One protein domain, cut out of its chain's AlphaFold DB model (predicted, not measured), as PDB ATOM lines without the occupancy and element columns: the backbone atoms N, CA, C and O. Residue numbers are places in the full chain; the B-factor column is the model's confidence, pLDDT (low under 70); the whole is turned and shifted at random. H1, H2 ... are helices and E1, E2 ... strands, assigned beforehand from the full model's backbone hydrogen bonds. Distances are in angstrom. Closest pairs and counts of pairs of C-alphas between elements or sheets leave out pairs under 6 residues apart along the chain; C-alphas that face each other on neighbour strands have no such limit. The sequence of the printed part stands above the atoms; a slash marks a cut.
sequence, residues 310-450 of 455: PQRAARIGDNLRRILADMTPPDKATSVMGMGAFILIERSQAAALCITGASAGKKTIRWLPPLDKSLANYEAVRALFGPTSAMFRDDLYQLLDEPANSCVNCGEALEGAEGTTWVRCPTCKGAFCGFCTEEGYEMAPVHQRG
ATOM      1  N   PRO A 310     167.782 122.445 111.328       98.00
ATOM      2  CA  PRO A 310     167.506 121.114 111.861       98.00
ATOM      3  C   PRO A 310     166.060 120.949 112.346       98.00
ATOM      4  O   PRO A 310     165.342 120.072 111.869       98.00
ATOM      5  N   GLN A 311     165.565 121.853 113.198       97.75
ATOM      6  CA  GLN A 311     164.178 121.781 113.667       97.75
ATOM      7  C   GLN A 311     163.171 121.980 112.527       97.75
ATOM      8  O   GLN A 311     162.088 121.391 112.523       97.75
ATOM      9  N   ARG A 312     163.506 122.822 111.542       96.75
ATOM     10  CA  ARG A 312     162.679 122.996 110.346       96.75
ATOM     11  C   ARG A 312     162.606 121.708 109.523       96.75
ATOM     12  O   ARG A 312     161.515 121.357 109.094       96.75
ATOM     13  N   ALA A 313     163.718 121.002 109.349       97.50
ATOM     14  CA  ALA A 313     163.779 119.736 108.633       97.50
ATOM     15  C   ALA A 313     162.920 118.656 109.305       97.50
ATOM     16  O   ALA A 313     162.217 117.929 108.609       97.50
ATOM     17  N   ALA A 314     162.908 118.601 110.642       97.69
ATOM     18  CA  ALA A 314     161.992 117.733 111.385       97.69
ATOM     19  C   ALA A 314     160.522 118.054 111.055       97.69
ATOM     20  O   ALA A 314     159.805 117.186 110.569       97.69
ATOM     21  N   ARG A 315     160.108 119.325 111.189       96.69
ATOM     22  CA  ARG A 315     158.727 119.757 110.890       96.69
ATOM     23  C   ARG A 315     158.306 119.496 109.442       96.69
ATOM     24  O   ARG A 315     157.186 119.061 109.204       96.69
ATOM     25  N   ILE A 316     159.185 119.782 108.479       94.69
ATOM     26  CA  ILE A 316     158.936 119.491 107.059       94.69
ATOM     27  C   ILE A 316     158.730 117.985 106.880       94.69
ATOM     28  O   ILE A 316     157.746 117.573 106.275       94.69
ATOM     29  N   GLY A 317     159.621 117.169 107.447       94.69
ATOM     30  CA  GLY A 317     159.510 115.715 107.426       94.69
ATOM     31  C   GLY A 317     158.178 115.204 107.965       94.69
ATOM     32  O   GLY A 317     157.512 114.419 107.294       94.69
ATOM     33  N   ASP A 318     157.774 115.680 109.143       95.00
ATOM     34  CA  ASP A 318     156.518 115.294 109.793       95.00
ATOM     35  C   ASP A 318     155.300 115.669 108.942       95.00
ATOM     36  O   ASP A 318     154.417 114.840 108.715       95.00
ATOM     37  N   ASN A 319     155.278 116.893 108.404       93.06
ATOM     38  CA  ASN A 319     154.199 117.353 107.532       93.06
ATOM     39  C   ASN A 319     154.080 116.490 106.276       93.06
ATOM     40  O   ASN A 319     152.986 116.047 105.942       93.06
ATOM     41  N   LEU A 320     155.192 116.238 105.581       91.44
ATOM     42  CA  LEU A 320     155.177 115.461 104.344       91.44
ATOM     43  C   LEU A 320     154.785 114.009 104.606       91.44
ATOM     44  O   LEU A 320     153.975 113.463 103.868       91.44
ATOM     45  N   ARG A 321     155.281 113.394 105.685       92.12
ATOM     46  CA  ARG A 321     154.869 112.041 106.097       92.12
ATOM     47  C   ARG A 321     153.378 111.966 106.390       92.12
ATOM     48  O   ARG A 321     152.731 111.017 105.956       92.12
ATOM     49  N   ARG A 322     152.829 112.973 107.072       90.56
ATOM     50  CA  ARG A 322     151.391 113.072 107.328       90.56
ATOM     51  C   ARG A 322     150.599 113.207 106.029       90.56
ATOM     52  O   ARG A 322     149.649 112.464 105.841       90.56
ATOM     53  N   ILE A 323     151.022 114.074 105.109       87.25
ATOM     54  CA  ILE A 323     150.361 114.227 103.805       87.25
ATOM     55  C   ILE A 323     150.409 112.920 103.005       87.25
ATOM     56  O   ILE A 323     149.398 112.511 102.446       87.25
ATOM     57  N   LEU A 324     151.553 112.230 102.979       87.06
ATOM     58  CA  LEU A 324     151.678 110.925 102.326       87.06
ATOM     59  C   LEU A 324     150.716 109.895 102.927       87.06
ATOM     60  O   LEU A 324     150.111 109.130 102.180       87.06
ATOM     61  N   ALA A 325     150.567 109.874 104.254       87.69
ATOM     62  CA  ALA A 325     149.619 108.996 104.931       87.69
ATOM     63  C   ALA A 325     148.163 109.354 104.585       87.69
ATOM     64  O   ALA A 325     147.399 108.461 104.237       87.69
ATOM     65  N   ASP A 326     147.808 110.643 104.598       84.69
ATOM     66  CA  ASP A 326     146.459 111.133 104.283       84.69
ATOM     67  C   ASP A 326     146.057 110.857 102.821       84.69
ATOM     68  O   ASP A 326     144.882 110.646 102.528       84.69
ATOM     69  N   MET A 327     147.027 110.875 101.898       79.00
ATOM     70  CA  MET A 327     146.806 110.655 100.463       79.00
ATOM     71  C   MET A 327     146.886 109.182 100.045       79.00
ATOM     72  O   MET A 327     146.554 108.853  98.905       79.00
ATOM     73  N   THR A 328     147.351 108.286 100.920       77.25
ATOM     74  CA  THR A 328     147.462 106.866 100.570       77.25
ATOM     75  C   THR A 328     146.187 106.117 100.963       77.25
ATOM     76  O   THR A 328     145.754 106.226 102.110       77.25
ATOM     77  N   PRO A 329     145.586 105.334 100.047       74.81
ATOM     78  CA  PRO A 329     144.418 104.515 100.353       74.81
ATOM     79  C   PRO A 329     144.626 103.603 101.582       74.81
ATOM     80  O   PRO A 329     145.709 103.031 101.717       74.81
ATOM     81  N   PRO A 330     143.616 103.417 102.460       71.69
ATOM     82  CA  PRO A 330     143.754 102.643 103.703       71.69
ATOM     83  C   PRO A 330     144.158 101.173 103.512       71.69
ATOM     84  O   PRO A 330     144.697 100.554 104.426       71.69
ATOM     85  N   ASP A 331     143.882 100.604 102.338       73.12
ATOM     86  CA  ASP A 331     144.224  99.235 101.942       73.12
ATOM     87  C   ASP A 331     145.693  99.076 101.510       73.12
ATOM     88  O   ASP A 331     146.181  97.953 101.374       73.12
ATOM     89  N   LYS A 332     146.428 100.184 101.336       69.56
ATOM     90  CA  LYS A 332     147.854 100.185 100.994       69.56
ATOM     91  C   LYS A 332     148.695 100.598 102.196       69.56
ATOM     92  O   LYS A 332     148.667 101.742 102.643       69.56
ATOM     93  N   ALA A 333     149.512  99.671 102.692       65.38
ATOM     94  CA  ALA A 333     150.510  99.988 103.706       65.38
ATOM     95  C   ALA A 333     151.531 100.995 103.144       65.38
ATOM     96  O   ALA A 333     152.162 100.740 102.121       65.38
ATOM     97  N   THR A 334     151.715 102.130 103.822       65.12
ATOM     98  CA  THR A 334     152.767 103.095 103.485       65.12
ATOM     99  C   THR A 334     154.067 102.733 104.193       65.12
ATOM    100  O   THR A 334     154.126 102.672 105.420       65.12
ATOM    101  N   SER A 335     155.144 102.535 103.430       76.75
ATOM    102  CA  SER A 335     156.496 102.357 103.974       76.75
ATOM    103  C   SER A 335     157.321 103.641 103.789       76.75
ATOM    104  O   SER A 335     158.317 103.691 103.074       76.75
ATOM    105  N   VAL A 336     156.914 104.746 104.426       89.56
ATOM    106  CA  VAL A 336     157.731 105.971 104.369       89.56
ATOM    107  C   VAL A 336     158.925 105.825 105.317       89.56
ATOM    108  O   VAL A 336     158.785 105.892 106.536       89.56
ATOM    109  N   MET A 337     160.125 105.657 104.767       92.94
ATOM    110  CA  MET A 337     161.371 105.417 105.511       92.94
ATOM    111  C   MET A 337     162.192 106.706 105.676       92.94
ATOM    112  O   MET A 337     161.839 107.758 105.134       92.94
ATOM    113  N   GLY A 338     163.294 106.649 106.427       94.94
ATOM    114  CA  GLY A 338     164.169 107.794 106.700       94.94
ATOM    115  C   GLY A 338     163.766 108.610 107.935       94.94
ATOM    116  O   GLY A 338     163.003 108.141 108.777       94.94
ATOM    117  N   MET A 339     164.299 109.827 108.061       95.88
ATOM    118  CA  MET A 339     164.163 110.674 109.255       95.88
ATOM    119  C   MET A 339     164.134 112.157 108.886       95.88
ATOM    120  O   MET A 339     164.902 112.599 108.032       95.88
ATOM    121  N   GLY A 340     163.272 112.939 109.540       96.19
ATOM    122  CA  GLY A 340     163.076 114.353 109.208       96.19
ATOM    123  C   GLY A 340     162.793 114.551 107.714       96.19
ATOM    124  O   GLY A 340     162.033 113.789 107.110       96.19
ATOM    125  N   ALA A 341     163.457 115.536 107.112       95.25
ATOM    126  CA  ALA A 341     163.402 115.848 105.684       95.25
ATOM    127  C   ALA A 341     164.312 114.945 104.822       95.25
ATOM    128  O   ALA A 341     164.546 115.233 103.649       95.25
ATOM    129  N   PHE A 342     164.869 113.871 105.387       95.00
ATOM    130  CA  PHE A 342     165.510 112.795 104.638       95.00
ATOM    131  C   PHE A 342     164.499 111.660 104.458       95.00
ATOM    132  O   PHE A 342     164.347 110.807 105.334       95.00
ATOM    133  N   ILE A 343     163.749 111.686 103.355       93.75
ATOM    134  CA  ILE A 343     162.594 110.809 103.144       93.75
ATOM    135  C   ILE A 343     162.925 109.781 102.065       93.75
ATOM    136  O   ILE A 343     163.503 110.112 101.032       93.75
ATOM    137  N   LEU A 344     162.547 108.524 102.297       92.19
ATOM    138  CA  LEU A 344     162.488 107.521 101.241       92.19
ATOM    139  C   LEU A 344     161.058 107.021 101.098       92.19
ATOM    140  O   LEU A 344     160.399 106.724 102.096       92.19
ATOM    141  N   ILE A 345     160.612 106.916  99.853       88.94
ATOM    142  CA  ILE A 345     159.292 106.404  99.484       88.94
ATOM    143  C   ILE A 345     159.428 105.335  98.410       88.94
ATOM    144  O   ILE A 345     160.394 105.321  97.637       88.94
ATOM    145  N   GLU A 346     158.456 104.432  98.370       87.12
ATOM    146  CA  GLU A 346     158.343 103.457  97.294       87.12
ATOM    147  C   GLU A 346     158.063 104.155  95.963       87.12
ATOM    148  O   GLU A 346     157.338 105.149  95.895       87.12
ATOM    149  N   ARG A 347     158.634 103.618  94.884       82.62
ATOM    150  CA  ARG A 347     158.467 104.144  93.525       82.62
ATOM    151  C   ARG A 347     157.006 104.162  93.089       82.62
ATOM    152  O   ARG A 347     156.577 105.123  92.470       82.62
ATOM    153  N   SER A 348     156.234 103.140  93.440       77.62
ATOM    154  CA  SER A 348     154.797 103.077  93.147       77.62
ATOM    155  C   SER A 348     154.026 104.248  93.778       77.62
ATOM    156  O   SER A 348     153.222 104.896  93.109       77.62
ATOM    157  N   GLN A 349     154.317 104.565  95.043       80.75
ATOM    158  CA  GLN A 349     153.719 105.688  95.765       80.75
ATOM    159  C   GLN A 349     154.193 107.036  95.204       80.75
ATOM    160  O   GLN A 349     153.388 107.941  94.999       80.75
ATOM    161  N   ALA A 350     155.490 107.158  94.913       80.75
ATOM    162  CA  ALA A 350     156.063 108.343  94.287       80.75
ATOM    163  C   ALA A 350     155.435 108.642  92.920       80.75
ATOM    164  O   ALA A 350     155.069 109.783  92.656       80.75
ATOM    165  N   ALA A 351     155.256 107.613  92.087       74.94
ATOM    166  CA  ALA A 351     154.629 107.719  90.774       74.94
ATOM    167  C   ALA A 351     153.183 108.212  90.879       74.94
ATOM    168  O   ALA A 351     152.783 109.147  90.183       74.94
ATOM    169  N   ALA A 352     152.412 107.623  91.799       73.75
ATOM    170  CA  ALA A 352     151.029 108.017  92.041       73.75
ATOM    171  C   ALA A 352     150.926 109.503  92.430       73.75
ATOM    172  O   ALA A 352     150.082 110.226  91.904       73.75
ATOM    173  N   LEU A 353     151.836 109.980  93.281       74.00
ATOM    174  CA  LEU A 353     151.841 111.350  93.800       74.00
ATOM    175  C   LEU A 353     152.680 112.335  92.971       74.00
ATOM    176  O   LEU A 353     152.796 113.499  93.350       74.00
ATOM    177  N   CYS A 354     153.254 111.889  91.848       71.81
ATOM    178  CA  CYS A 354     154.180 112.666  91.015       71.81
ATOM    179  C   CYS A 354     155.341 113.291  91.808       71.81
ATOM    180  O   CYS A 354     155.725 114.436  91.573       71.81
ATOM    181  N   ILE A 355     155.900 112.534  92.752       77.69
ATOM    182  CA  ILE A 355     157.065 112.944  93.534       77.69
ATOM    183  C   ILE A 355     158.332 112.542  92.780       77.69
ATOM    184  O   ILE A 355     158.563 111.363  92.506       77.69
ATOM    185  N   THR A 356     159.180 113.523  92.488       72.94
ATOM    186  CA  THR A 356     160.529 113.315  91.959       72.94
ATOM    187  C   THR A 356     161.509 113.019  93.093       72.94
ATOM    188  O   THR A 356     161.389 113.515  94.215       72.94
ATOM    189  N   GLY A 357     162.511 112.187  92.815       75.94
ATOM    190  CA  GLY A 357     163.516 111.803  93.796       75.94
ATOM    191  C   GLY A 357     164.776 111.250  93.152       75.94
ATOM    192  O   GLY A 357     164.772 110.818  92.002       75.94
ATOM    193  N   ALA A 358     165.862 111.226  93.916       77.31
ATOM    194  CA  ALA A 358     167.080 110.541  93.508       77.31
ATOM    195  C   ALA A 358     166.902 109.029  93.684       77.31
ATOM    196  O   ALA A 358     166.400 108.576  94.713       77.31
ATOM    197  N   SER A 359     167.377 108.227  92.732       76.69
ATOM    198  CA  SER A 359     167.328 106.765  92.855       76.69
ATOM    199  C   SER A 359     167.987 106.266  94.155       76.69
ATOM    200  O   SER A 359     169.076 106.718  94.526       76.69
ATOM    201  N   ALA A 360     167.336 105.329  94.850       79.25
ATOM    202  CA  ALA A 360     167.862 104.622  96.025       79.25
ATOM    203  C   ALA A 360     167.748 103.098  95.847       79.25
ATOM    204  O   ALA A 360     167.400 102.348  96.752       79.25
ATOM    205  N   GLY A 361     168.038 102.632  94.631       75.12
ATOM    206  CA  GLY A 361     167.861 101.242  94.222       75.12
ATOM    207  C   GLY A 361     166.566 101.025  93.437       75.12
ATOM    208  O   GLY A 361     165.955 101.964  92.920       75.12
ATOM    209  N   LYS A 362     166.164  99.755  93.303       73.56
ATOM    210  CA  LYS A 362     165.088  99.355  92.381       73.56
ATOM    211  C   LYS A 362     163.682  99.733  92.840       73.56
ATOM    212  O   LYS A 362     162.846  99.992  91.988       73.56
ATOM    213  N   LYS A 363     163.426  99.793  94.150       79.31
ATOM    214  CA  LYS A 363     162.065  99.947  94.705       79.31
ATOM    215  C   LYS A 363     161.773 101.311  95.315       79.31
ATOM    216  O   LYS A 363     160.614 101.654  95.502       79.31
ATOM    217  N   THR A 364     162.804 102.085  95.630       84.19
ATOM    218  CA  THR A 364     162.668 103.309  96.421       84.19
ATOM    219  C   THR A 364     163.344 104.490  95.738       84.19
ATOM    220  O   THR A 364     164.322 104.338  94.994       84.19
ATOM    221  N   ILE A 365     162.821 105.681  96.016       83.69
ATOM    222  CA  ILE A 365     163.477 106.952  95.718       83.69
ATOM    223  C   ILE A 365     163.781 107.687  97.021       83.69
ATOM    224  O   ILE A 365     163.037 107.592  97.998       83.69
ATOM    225  N   ARG A 366     164.886 108.427  97.028       88.38
ATOM    226  CA  ARG A 366     165.207 109.442  98.030       88.38
ATOM    227  C   ARG A 366     164.554 110.748  97.623       88.38
ATOM    228  O   ARG A 366     164.903 111.309  96.585       88.38
ATOM    229  N   TRP A 367     163.685 111.251  98.478       89.38
ATOM    230  CA  TRP A 367     163.062 112.548  98.331       89.38
ATOM    231  C   TRP A 367     163.614 113.505  99.391       89.38
ATOM    232  O   TRP A 367     163.501 113.276 100.598       89.38
ATOM    233  N   LEU A 368     164.294 114.549  98.921       89.50
ATOM    234  CA  LEU A 368     165.102 115.453  99.734       89.50
ATOM    235  C   LEU A 368     164.586 116.891  99.604       89.50
ATOM    236  O   LEU A 368     165.239 117.700  98.942       89.50
ATOM    237  N   PRO A 369     163.447 117.242 100.224       88.50
ATOM    238  CA  PRO A 369     162.877 118.580 100.125       88.50
ATOM    239  C   PRO A 369     163.856 119.690 100.526       88.50
ATOM    240  O   PRO A 369     164.668 119.501 101.446       88.50
ATOM    241  N   PRO A 370     163.801 120.858  99.854       88.56
ATOM    242  CA  PRO A 370     164.417 122.070 100.363       88.56
ATOM    243  C   PRO A 370     163.908 122.385 101.774       88.56
ATOM    244  O   PRO A 370     162.772 122.094 102.136       88.56
ATOM    245  N   LEU A 371     164.741 123.028 102.581       91.25
ATOM    246  CA  LEU A 371     164.436 123.461 103.942       91.25
ATOM    247  C   LEU A 371     163.932 124.909 103.953       91.25
ATOM    248  O   LEU A 371     164.251 125.697 104.850       91.25
ATOM    249  N   ASP A 372     163.155 125.279 102.938       87.56
ATOM    250  CA  ASP A 372     162.545 126.599 102.843       87.56
ATOM    251  C   ASP A 372     161.450 126.727 103.914       87.56
ATOM    252  O   ASP A 372     160.755 125.762 104.246       87.56
ATOM    253  N   LYS A 373     161.308 127.917 104.509       86.88
ATOM    254  CA  LYS A 373     160.395 128.155 105.646       86.88
ATOM    255  C   LYS A 373     158.954 127.755 105.324       86.88
ATOM    256  O   LYS A 373     158.248 127.211 106.169       86.88
ATOM    257  N   SER A 374     158.555 128.015 104.096       82.62
ATOM    258  CA  SER A 374     157.222 127.813 103.566       82.62
ATOM    259  C   SER A 374     156.813 126.335 103.469       82.62
ATOM    260  O   SER A 374     155.649 126.005 103.692       82.62
ATOM    261  N   LEU A 375     157.775 125.424 103.274       84.06
ATOM    262  CA  LEU A 375     157.543 123.973 103.277       84.06
ATOM    263  C   LEU A 375     157.237 123.418 104.681       84.06
ATOM    264  O   LEU A 375     156.793 122.281 104.827       84.06
ATOM    265  N   ALA A 376     157.441 124.213 105.736       87.56
ATOM    266  CA  ALA A 376     157.057 123.838 107.095       87.56
ATOM    267  C   ALA A 376     155.571 124.109 107.408       87.56
ATOM    268  O   ALA A 376     155.124 123.788 108.510       87.56
ATOM    269  N   ASN A 377     154.800 124.690 106.481       87.50
ATOM    270  CA  ASN A 377     153.365 124.926 106.648       87.50
ATOM    271  C   ASN A 377     152.551 123.766 106.053       87.50
ATOM    272  O   ASN A 377     152.478 123.619 104.837       87.50
ATOM    273  N   TYR A 378     151.918 122.966 106.916       87.38
ATOM    274  CA  TYR A 378     151.153 121.787 106.502       87.38
ATOM    275  C   TYR A 378     150.034 122.117 105.508       87.38
ATOM    276  O   TYR A 378     149.981 121.484 104.463       87.38
ATOM    277  N   GLU A 379     149.180 123.109 105.779       84.44
ATOM    278  CA  GLU A 379     148.030 123.410 104.908       84.44
ATOM    279  C   GLU A 379     148.475 123.914 103.533       84.44
ATOM    280  O   GLU A 379     147.958 123.479 102.505       84.44
ATOM    281  N   ALA A 380     149.490 124.786 103.511       79.75
ATOM    282  CA  ALA A 380     150.045 125.302 102.264       79.75
ATOM    283  C   ALA A 380     150.660 124.181 101.416       79.75
ATOM    284  O   ALA A 380     150.441 124.132 100.210       79.75
ATOM    285  N   VAL A 381     151.399 123.261 102.045       80.81
ATOM    286  CA  VAL A 381     152.037 122.139 101.348       80.81
ATOM    287  C   VAL A 381     151.018 121.076 100.948       80.81
ATOM    288  O   VAL A 381     151.085 120.563  99.840       80.81
ATOM    289  N   ARG A 382     150.030 120.776 101.792       81.75
ATOM    290  CA  ARG A 382     148.959 119.818 101.497       81.75
ATOM    291  C   ARG A 382     148.144 120.237 100.277       81.75
ATOM    292  O   ARG A 382     147.830 119.385  99.454       81.75
ATOM    293  N   ALA A 383     147.853 121.529 100.128       77.31
ATOM    294  CA  ALA A 383     147.141 122.065  98.966       77.31
ATOM    295  C   ALA A 383     147.889 121.860  97.632       77.31
ATOM    296  O   ALA A 383     147.294 121.983  96.561       77.31
ATOM    297  N   LEU A 384     149.185 121.542  97.684       73.31
ATOM    298  CA  LEU A 384     150.007 121.249  96.513       73.31
ATOM    299  C   LEU A 384     149.981 119.765  96.100       73.31
ATOM    300  O   LEU A 384     150.640 119.395  95.126       73.31
ATOM    301  N   PHE A 385     149.223 118.926  96.807       73.81
ATOM    302  CA  PHE A 385     148.922 117.551  96.414       73.81
ATOM    303  C   PHE A 385     147.459 117.444  95.943       73.81
ATOM    304  O   PHE A 385     146.583 118.131  96.465       73.81
ATOM    305  N   GLY A 386     147.188 116.579  94.958       67.69
ATOM    306  CA  GLY A 386     145.851 116.353  94.376       67.69
ATOM    307  C   GLY A 386     145.606 117.040  93.013       67.69
ATOM    308  O   GLY A 386     146.497 117.731  92.505       67.69
ATOM    309  N   PRO A 387     144.416 116.892  92.402       64.62
ATOM    310  CA  PRO A 387     144.151 117.250  90.998       64.62
ATOM    311  C   PRO A 387     144.377 118.713  90.653       64.62
ATOM    312  O   PRO A 387     144.991 119.038  89.640       64.62
ATOM    313  N   THR A 388     143.925 119.621  91.519       65.25
ATOM    314  CA  THR A 388     144.056 121.063  91.285       65.25
ATOM    315  C   THR A 388     145.525 121.473  91.190       65.25
ATOM    316  O   THR A 388     145.892 122.274  90.337       65.25
ATOM    317  N   SER A 389     146.388 120.875  92.017       67.00
ATOM    318  CA  SER A 389     147.832 121.116  91.963       67.00
ATOM    319  C   SER A 389     148.478 120.586  90.679       67.00
ATOM    320  O   SER A 389     149.433 121.182  90.189       67.00
ATOM    321  N   ALA A 390     147.951 119.493  90.118       63.41
ATOM    322  CA  ALA A 390     148.443 118.907  88.877       63.41
ATOM    323  C   ALA A 390     148.200 119.837  87.690       63.41
ATOM    324  O   ALA A 390     149.136 120.130  86.955       63.41
ATOM    325  N   MET A 391     146.987 120.388  87.592       63.53
ATOM    326  CA  MET A 391     146.654 121.387  86.575       63.53
ATOM    327  C   MET A 391     147.566 122.615  86.667       63.53
ATOM    328  O   MET A 391     148.099 123.061  85.659       63.53
ATOM    329  N   PHE A 392     147.827 123.122  87.879       64.56
ATOM    330  CA  PHE A 392     148.752 124.246  88.060       64.56
ATOM    331  C   PHE A 392     150.190 123.925  87.633       64.56
ATOM    332  O   PHE A 392     150.866 124.797  87.091       64.56
ATOM    333  N   ARG A 393     150.676 122.700  87.881       64.69
ATOM    334  CA  ARG A 393     152.000 122.263  87.411       64.69
ATOM    335  C   ARG A 393     152.059 122.207  85.885       64.69
ATOM    336  O   ARG A 393     153.056 122.639  85.317       64.69
ATOM    337  N   ASP A 394     150.996 121.732  85.240       60.34
ATOM    338  CA  ASP A 394     150.893 121.692  83.779       60.34
ATOM    339  C   ASP A 394     150.862 123.097  83.166       60.34
ATOM    340  O   ASP A 394     151.611 123.366  82.226       60.34
ATOM    341  N   ASP A 395     150.063 124.010  83.729       64.25
ATOM    342  CA  ASP A 395     150.000 125.408  83.288       64.25
ATOM    343  C   ASP A 395     151.371 126.089  83.419       64.25
ATOM    344  O   ASP A 395     151.823 126.778  82.505       64.25
ATOM    345  N   LEU A 396     152.076 125.863  84.534       60.62
ATOM    346  CA  LEU A 396     153.427 126.390  84.744       60.62
ATOM    347  C   LEU A 396     154.436 125.805  83.756       60.62
ATOM    348  O   LEU A 396     155.248 126.550  83.218       60.62
ATOM    349  N   TYR A 397     154.382 124.501  83.481       57.28
ATOM    350  CA  TYR A 397     155.249 123.884  82.477       57.28
ATOM    351  C   TYR A 397     155.021 124.460  81.077       57.28
ATOM    352  O   TYR A 397     155.988 124.698  80.357       57.28
ATOM    353  N   GLN A 398     153.766 124.700  80.694       61.78
ATOM    354  CA  GLN A 398     153.436 125.326  79.409       61.78
ATOM    355  C   GLN A 398     153.895 126.785  79.346       61.78
ATOM    356  O   GLN A 398     154.325 127.243  78.293       61.78
ATOM    357  N   LEU A 399     153.824 127.509  80.466       55.00
ATOM    358  CA  LEU A 399     154.274 128.899  80.558       55.00
ATOM    359  C   LEU A 399     155.798 129.044  80.519       55.00
ATOM    360  O   LEU A 399     156.287 130.069  80.049       55.00
ATOM    361  N   LEU A 400     156.538 128.066  81.048       53.97
ATOM    362  CA  LEU A 400     157.999 128.112  81.103       53.97
ATOM    363  C   LEU A 400     158.659 127.680  79.784       53.97
ATOM    364  O   LEU A 400     159.787 128.087  79.543       53.97
ATOM    365  N   ASP A 401     157.973 126.903  78.933       56.34
ATOM    366  CA  ASP A 401     158.490 126.373  77.651       56.34
ATOM    367  C   ASP A 401     159.890 125.727  77.765       56.34
ATOM    368  O   ASP A 401     160.697 125.726  76.836       56.34
ATOM    369  N   GLU A 402     160.210 125.177  78.942       56.53
ATOM    370  CA  GLU A 402     161.510 124.565  79.207       56.53
ATOM    371  C   GLU A 402     161.486 123.072  78.827       56.53
ATOM    372  O   GLU A 402     160.574 122.331  79.228       56.53
ATOM    373  N   PRO A 403     162.486 122.580  78.069       60.09
ATOM    374  CA  PRO A 403     162.614 121.159  77.789       60.09
ATOM    375  C   PRO A 403     162.848 120.381  79.089       60.09
ATOM    376  O   PRO A 403     163.535 120.838  80.004       60.09
ATOM    377  N   ALA A 404     162.294 119.169  79.172       64.31
ATOM    378  CA  ALA A 404     162.570 118.293  80.302       64.31
ATOM    379  C   ALA A 404     164.062 117.931  80.309       64.31
ATOM    380  O   ALA A 404     164.555 117.297  79.380       64.31
ATOM    381  N   ASN A 405     164.768 118.327  81.366       65.81
ATOM    382  CA  ASN A 405     166.212 118.135  81.493       65.81
ATOM    383  C   ASN A 405     166.594 116.923  82.351       65.81
ATOM    384  O   ASN A 405     167.760 116.540  82.371       65.81
ATOM    385  N   SER A 406     165.640 116.310  83.058       67.81
ATOM    386  CA  SER A 406     165.896 115.183  83.954       67.81
ATOM    387  C   SER A 406     164.761 114.157  83.970       67.81
ATOM    388  O   SER A 406     163.587 114.466  83.757       67.81
ATOM    389  N   CYS A 407     165.131 112.898  84.193       68.56
ATOM    390  CA  CYS A 407     164.218 111.772  84.285       68.56
ATOM    391  C   CYS A 407     163.508 111.776  85.644       68.56
ATOM    392  O   CYS A 407     164.157 111.672  86.683       68.56
ATOM    393  N   VAL A 408     162.172 111.777  85.652       68.19
ATOM    394  CA  VAL A 408     161.351 111.738  86.882       68.19
ATOM    395  C   VAL A 408     161.622 110.481  87.714       68.19
ATOM    396  O   VAL A 408     161.456 110.483  88.932       68.19
ATOM    397  N   ASN A 409     162.073 109.402  87.066       67.56
ATOM    398  CA  ASN A 409     162.301 108.119  87.712       67.56
ATOM    399  C   ASN A 409     163.649 107.976  88.415       67.56
ATOM    400  O   ASN A 409     163.703 107.483  89.543       67.56
ATOM    401  N   CYS A 410     164.748 108.366  87.780       66.38
ATOM    402  CA  CYS A 410     166.078 108.231  88.379       66.38
ATOM    403  C   CYS A 410     166.693 109.557  88.837       66.38
ATOM    404  O   CYS A 410     167.605 109.519  89.664       66.38
ATOM    405  N   GLY A 411     166.187 110.691  88.348       66.88
ATOM    406  CA  GLY A 411     166.771 112.019  88.535       66.88
ATOM    407  C   GLY A 411     167.964 112.317  87.620       66.88
ATOM    408  O   GLY A 411     168.555 113.384  87.754       66.88
ATOM    409  N   GLU A 412     168.336 111.395  86.721       67.94
ATOM    410  CA  GLU A 412     169.449 111.583  85.777       67.94
ATOM    411  C   GLU A 412     169.095 112.582  84.676       67.94
ATOM    412  O   GLU A 412     167.923 112.731  84.322       67.94
ATOM    413  N   ALA A 413     170.114 113.237  84.120       68.19
ATOM    414  CA  ALA A 413     169.941 114.170  83.015       68.19
ATOM    415  C   ALA A 413     169.395 113.462  81.761       68.19
ATOM    416  O   ALA A 413     169.795 112.346  81.436       68.19
ATOM    417  N   LEU A 414     168.485 114.124  81.044       69.19
ATOM    418  CA  LEU A 414     167.978 113.674  79.737       69.19
ATOM    419  C   LEU A 414     168.854 114.156  78.572       69.19
ATOM    420  O   LEU A 414     168.582 113.846  77.416       69.19
ATOM    421  N   GLU A 415     169.916 114.894  78.875       65.38
ATOM    422  CA  GLU A 415     170.948 115.283  77.922       65.38
ATOM    423  C   GLU A 415     172.050 114.207  77.882       65.38
ATOM    424  O   GLU A 415     172.589 113.824  78.919       65.38
ATOM    425  N   GLY A 416     172.402 113.716  76.687       62.31
ATOM    426  CA  GLY A 416     173.468 112.722  76.482       62.31
ATOM    427  C   GLY A 416     172.986 111.368  75.942       62.31
ATOM    428  O   GLY A 416     171.808 111.189  75.646       62.31
ATOM    429  N   ALA A 417     173.907 110.406  75.785       57.84
ATOM    430  CA  ALA A 417     173.644 109.108  75.139       57.84
ATOM    431  C   ALA A 417     172.502 108.312  75.805       57.84
ATOM    432  O   ALA A 417     171.664 107.746  75.107       57.84
ATOM    433  N   GLU A 418     172.417 108.337  77.138       52.62
ATOM    434  CA  GLU A 418     171.368 107.670  77.934       52.62
ATOM    435  C   GLU A 418     169.996 108.373  77.854       52.62
ATOM    436  O   GLU A 418     168.965 107.771  78.160       52.62
ATOM    437  N   GLY A 419     169.978 109.638  77.423       52.81
ATOM    438  CA  GLY A 419     168.782 110.447  77.185       52.81
ATOM    439  C   GLY A 419     168.345 110.499  75.717       52.81
ATOM    440  O   GLY A 419     167.361 111.158  75.405       52.81
ATOM    441  N   THR A 420     169.029 109.803  74.799       56.16
ATOM    442  CA  THR A 420     168.670 109.805  73.362       56.16
ATOM    443  C   THR A 420     167.308 109.173  73.073       56.16
ATOM    444  O   THR A 420     166.691 109.469  72.050       56.16
ATOM    445  N   THR A 421     166.802 108.354  73.993       66.88
ATOM    446  CA  THR A 421     165.437 107.836  73.986       66.88
ATOM    447  C   THR A 421     164.768 108.218  75.301       66.88
ATOM    448  O   THR A 421     165.181 107.796  76.378       66.88
ATOM    449  N   TRP A 422     163.730 109.048  75.245       71.19
ATOM    450  CA  TRP A 422     162.896 109.331  76.407       71.19
ATOM    451  C   TRP A 422     161.428 109.440  76.013       71.19
ATOM    452  O   TRP A 422     161.088 109.789  74.884       71.19
ATOM    453  N   VAL A 423     160.549 109.104  76.955       70.12
ATOM    454  CA  VAL A 423     159.093 109.115  76.772       70.12
ATOM    455  C   VAL A 423     158.469 110.056  77.792       70.12
ATOM    456  O   VAL A 423     158.919 110.137  78.935       70.12
ATOM    457  N   ARG A 424     157.421 110.774  77.389       72.38
ATOM    458  CA  ARG A 424     156.663 111.681  78.260       72.38
ATOM    459  C   ARG A 424     155.410 110.977  78.806       72.38
ATOM    460  O   ARG A 424     154.681 110.401  78.001       72.38
ATOM    461  N   CYS A 425     155.119 111.036  80.123       67.81
ATOM    462  CA  CYS A 425     153.819 110.567  80.666       67.81
ATOM    463  C   CYS A 425     152.734 111.375  79.937       67.81
ATOM    464  O   CYS A 425     152.777 112.609  79.988       67.81
ATOM    465  N   PRO A 426     151.753 110.740  79.277       63.78
ATOM    466  CA  PRO A 426     150.668 111.474  78.637       63.78
ATOM    467  C   PRO A 426     149.816 112.234  79.663       63.78
ATOM    468  O   PRO A 426     149.287 113.287  79.311       63.78
ATOM    469  N   THR A 427     149.751 111.761  80.916       62.69
ATOM    470  CA  THR A 427     148.987 112.396  81.999       62.69
ATOM    471  C   THR A 427     149.791 113.483  82.719       62.69
ATOM    472  O   THR A 427     149.463 114.649  82.573       62.69
ATOM    473  N   CYS A 428     150.885 113.159  83.425       62.81
ATOM    474  CA  CYS A 428     151.620 114.145  84.245       62.81
ATOM    475  C   CYS A 428     152.732 114.912  83.513       62.81
ATOM    476  O   CYS A 428     153.486 115.649  84.144       62.81
ATOM    477  N   LYS A 429     152.927 114.650  82.215       66.88
ATOM    478  CA  LYS A 429     153.958 115.268  81.356       66.88
ATOM    479  C   LYS A 429     155.419 115.100  81.810       66.88
ATOM    480  O   LYS A 429     156.314 115.628  81.145       66.88
ATOM    481  N   GLY A 430     155.676 114.323  82.864       69.25
ATOM    482  CA  GLY A 430     157.015 113.943  83.313       69.25
ATOM    483  C   GLY A 430     157.764 113.116  82.267       69.25
ATOM    484  O   GLY A 430     157.147 112.333  81.545       69.25
ATOM    485  N   ALA A 431     159.081 113.291  82.174       73.56
ATOM    486  CA  ALA A 431     159.924 112.597  81.205       73.56
ATOM    487  C   ALA A 431     160.674 111.407  81.832       73.56
ATOM    488  O   ALA A 431     161.103 111.462  82.988       73.56
ATOM    489  N   PHE A 432     160.831 110.331  81.060       72.88
ATOM    490  CA  PHE A 432     161.447 109.066  81.470       72.88
ATOM    491  C   PHE A 432     162.538 108.673  80.483       72.88
ATOM    492  O   PHE A 432     162.238 108.522  79.302       72.88
ATOM    493  N   CYS A 433     163.773 108.464  80.948       74.38
ATOM    494  CA  CYS A 433     164.843 107.954  80.089       74.38
ATOM    495  C   CYS A 433     164.584 106.496  79.660       74.38
ATOM    496  O   CYS A 433     163.906 105.731  80.361       74.38
ATOM    497  N   GLY A 434     165.148 106.107  78.517       71.56
ATOM    498  CA  GLY A 434     165.007 104.779  77.921       71.56
ATOM    499  C   GLY A 434     165.466 103.678  78.868       71.56
ATOM    500  O   GLY A 434     164.720 102.734  79.107       71.56
ATOM    501  N   PHE A 435     166.597 103.882  79.549       72.44
ATOM    502  CA  PHE A 435     167.117 102.944  80.549       72.44
ATOM    503  C   PHE A 435     166.105 102.628  81.658       72.44
ATOM    504  O   PHE A 435     165.887 101.474  82.017       72.44
ATOM    505  N   CYS A 436     165.432 103.651  82.194       69.75
ATOM    506  CA  CYS A 436     164.415 103.459  83.228       69.75
ATOM    507  C   CYS A 436     163.195 102.679  82.728       69.75
ATOM    508  O   CYS A 436     162.546 101.987  83.515       69.75
ATOM    509  N   THR A 437     162.887 102.833  81.442       69.81
ATOM    510  CA  THR A 437     161.775 102.166  80.772       69.81
ATOM    511  C   THR A 437     162.100 100.693  80.515       69.81
ATOM    512  O   THR A 437     161.264  99.833  80.777       69.81
ATOM    513  N   GLU A 438     163.324 100.400  80.075       71.38
ATOM    514  CA  GLU A 438     163.812  99.051  79.764       71.38
ATOM    515  C   GLU A 438     164.049  98.199  81.018       71.38
ATOM    516  O   GLU A 438     163.633  97.046  81.076       71.38
ATOM    517  N   GLU A 439     164.648  98.776  82.062       66.06
ATOM    518  CA  GLU A 439     164.961  98.065  83.312       66.06
ATOM    519  C   GLU A 439     163.730  97.785  84.196       66.06
ATOM    520  O   GLU A 439     163.853  97.190  85.272       66.06
ATOM    521  N   GLY A 440     162.536  98.224  83.781       59.03
ATOM    522  CA  GLY A 440     161.286  97.945  84.486       59.03
ATOM    523  C   GLY A 440     161.209  98.572  85.880       59.03
ATOM    524  O   GLY A 440     160.555  98.029  86.772       59.03
ATOM    525  N   TYR A 441     161.873  99.711  86.102       63.81
ATOM    526  CA  TYR A 441     161.710 100.455  87.348       63.81
ATOM    527  C   TYR A 441     160.238 100.876  87.491       63.81
ATOM    528  O   TYR A 441     159.685 101.524  86.605       63.81
ATOM    529  N   GLU A 442     159.620 100.535  88.625       64.19
ATOM    530  CA  GLU A 442     158.159 100.497  88.822       64.19
ATOM    531  C   GLU A 442     157.386 101.801  88.519       64.19
ATOM    532  O   GLU A 442     156.166 101.749  88.384       64.19
ATOM    533  N   MET A 443     158.042 102.958  88.357       66.19
ATOM    534  CA  MET A 443     157.350 104.188  87.942       66.19
ATOM    535  C   MET A 443     157.005 104.202  86.450       66.19
ATOM    536  O   MET A 443     155.919 104.650  86.092       66.19
ATOM    537  N   ALA A 444     157.873 103.695  85.568       66.19
ATOM    538  CA  ALA A 444     157.633 103.780  84.124       66.19
ATOM    539  C   ALA A 444     156.317 103.085  83.702       66.19
ATOM    540  O   ALA A 444     155.524 103.725  83.013       66.19
ATOM    541  N   PRO A 445     155.984 101.868  84.187       69.75
ATOM    542  CA  PRO A 445     154.702 101.236  83.871       69.75
ATOM    543  C   PRO A 445     153.475 101.996  84.405       69.75
ATOM    544  O   PRO A 445     152.461 102.060  83.716       69.75
ATOM    545  N   VAL A 446     153.545 102.585  85.610       69.88
ATOM    546  CA  VAL A 446     152.439 103.378  86.199       69.88
ATOM    547  C   VAL A 446     152.157 104.620  85.350       69.88
ATOM    548  O   VAL A 446     151.012 104.915  85.016       69.88
ATOM    549  N   HIS A 447     153.214 105.319  84.936       68.75
ATOM    550  CA  HIS A 447     153.099 106.496  84.082       68.75
ATOM    551  C   HIS A 447     152.681 106.146  82.644       68.75
ATOM    552  O   HIS A 447     151.857 106.845  82.061       68.75
ATOM    553  N   GLN A 448     153.161 105.038  82.072       68.81
ATOM    554  CA  GLN A 448     152.723 104.575  80.747       68.81
ATOM    555  C   GLN A 448     151.231 104.223  80.701       68.81
ATOM    556  O   GLN A 448     150.578 104.493  79.697       68.81
ATOM    557  N   ARG A 449     150.677 103.670  81.789       72.19
ATOM    558  CA  ARG A 449     149.231 103.408  81.914       72.19
ATOM    559  C   ARG A 449     148.403 104.661  82.204       72.19
ATOM    560  O   ARG A 449     147.182 104.581  82.245       72.19
ATOM    561  N   GLY A 450     149.048 105.809  82.410       65.62
ATOM    562  CA  GLY A 450     148.378 107.056  82.758       65.62
ATOM    563  C   GLY A 450     147.775 107.075  84.164       65.62
ATOM    564  O   GLY A 450     147.000 107.971  84.469       65.62
TER     565      GLY A 450
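What this domain is: This is residues 310 to 450 of the 455 residues of an uncharacterized protein of Colletotrichum sublineola (UniProt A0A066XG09). This is a rounded model of two small lobes with a helix at one side. One lobe is a three-stranded sheet, E1 to E3, with H1 and H2 over one face and the short H3 and H4 beyond H1; the other is the small hairpin E4 and E5 with H6, H7 and long loops, joined to the first where H7 packs on H2, while H5 touches no helix. The 141 printed residues hold seven named helices and five named strands, in the order H1 E1 E2 H2 E3 H3 H4 H5 E4 E5 H6 H7. Both sheets, E1 - E2 - E3 and E4 - E5, are antiparallel, and the class is mixed, helices and strands. The whole is compact, with a radius of gyration of the C-alphas of 15.2 A and spans of 42 by 34 by 30 A.

Where its parts are: Find the larger sheet in E1, residues 337 to 339, E2, residues 342 to 346 and 13.9 A long, and E3, residues 364 to 367. H1 starts at C-alpha 310, (167.506, 121.114, 111.861), and runs 25.8 A to residue 327. H2 is residues 347 to 352, H3 373 to 376 and H4 378 to 382. H5 runs 20.2 A from residue 387 to C-alpha 400 at (157.999, 128.112, 81.103). Then come E4, residues 422 to 424, E5, 431 to 433, H6, 434 to 438, and H7, 443 to 448, ending at (152.723, 104.575, 80.747).

How they stand to each other: Look first at the hairpin E1 and E2, where N 337 and O 344 are 2.9 A apart, within hydrogen-bond range; N 367 of E3 and O 343 of E2 are 2.8 A apart. H1 and H2 are on the same face, two layers, helices on one face of a sheet, at heights over the sheet of 9.3 A and 8.3 A. H2 stands up from the sheet at 63 degrees. H1 touches H3 with residues 312 to 319 alone, the closest C-alphas being those of Ile 316 and Ala 376, 4.7 A. H2 touches H7, closest at the C-alphas of Ala 351 and Met 443, 5.3 A, at a steep tilt of 38 degrees, the same way. In the hairpin E4 and E5, N 423 and O 432 are 2.9 A apart. In H1, H2, H4, H5, H6 and H7 every O i to N i+4 pair is within hydrogen-bond range; H3 is too short for one.

The domain as a whole: The C-alphas farthest apart, those of Gln 311 and Thr 420, are 42.3 A apart. The printed part has no cut. The long links are H2 to E3, 11 residues, and H5 to E4, 21 residues. Mean pLDDT of the printed part is 75.6, and 58 residues are under 70, among them 386 to 421.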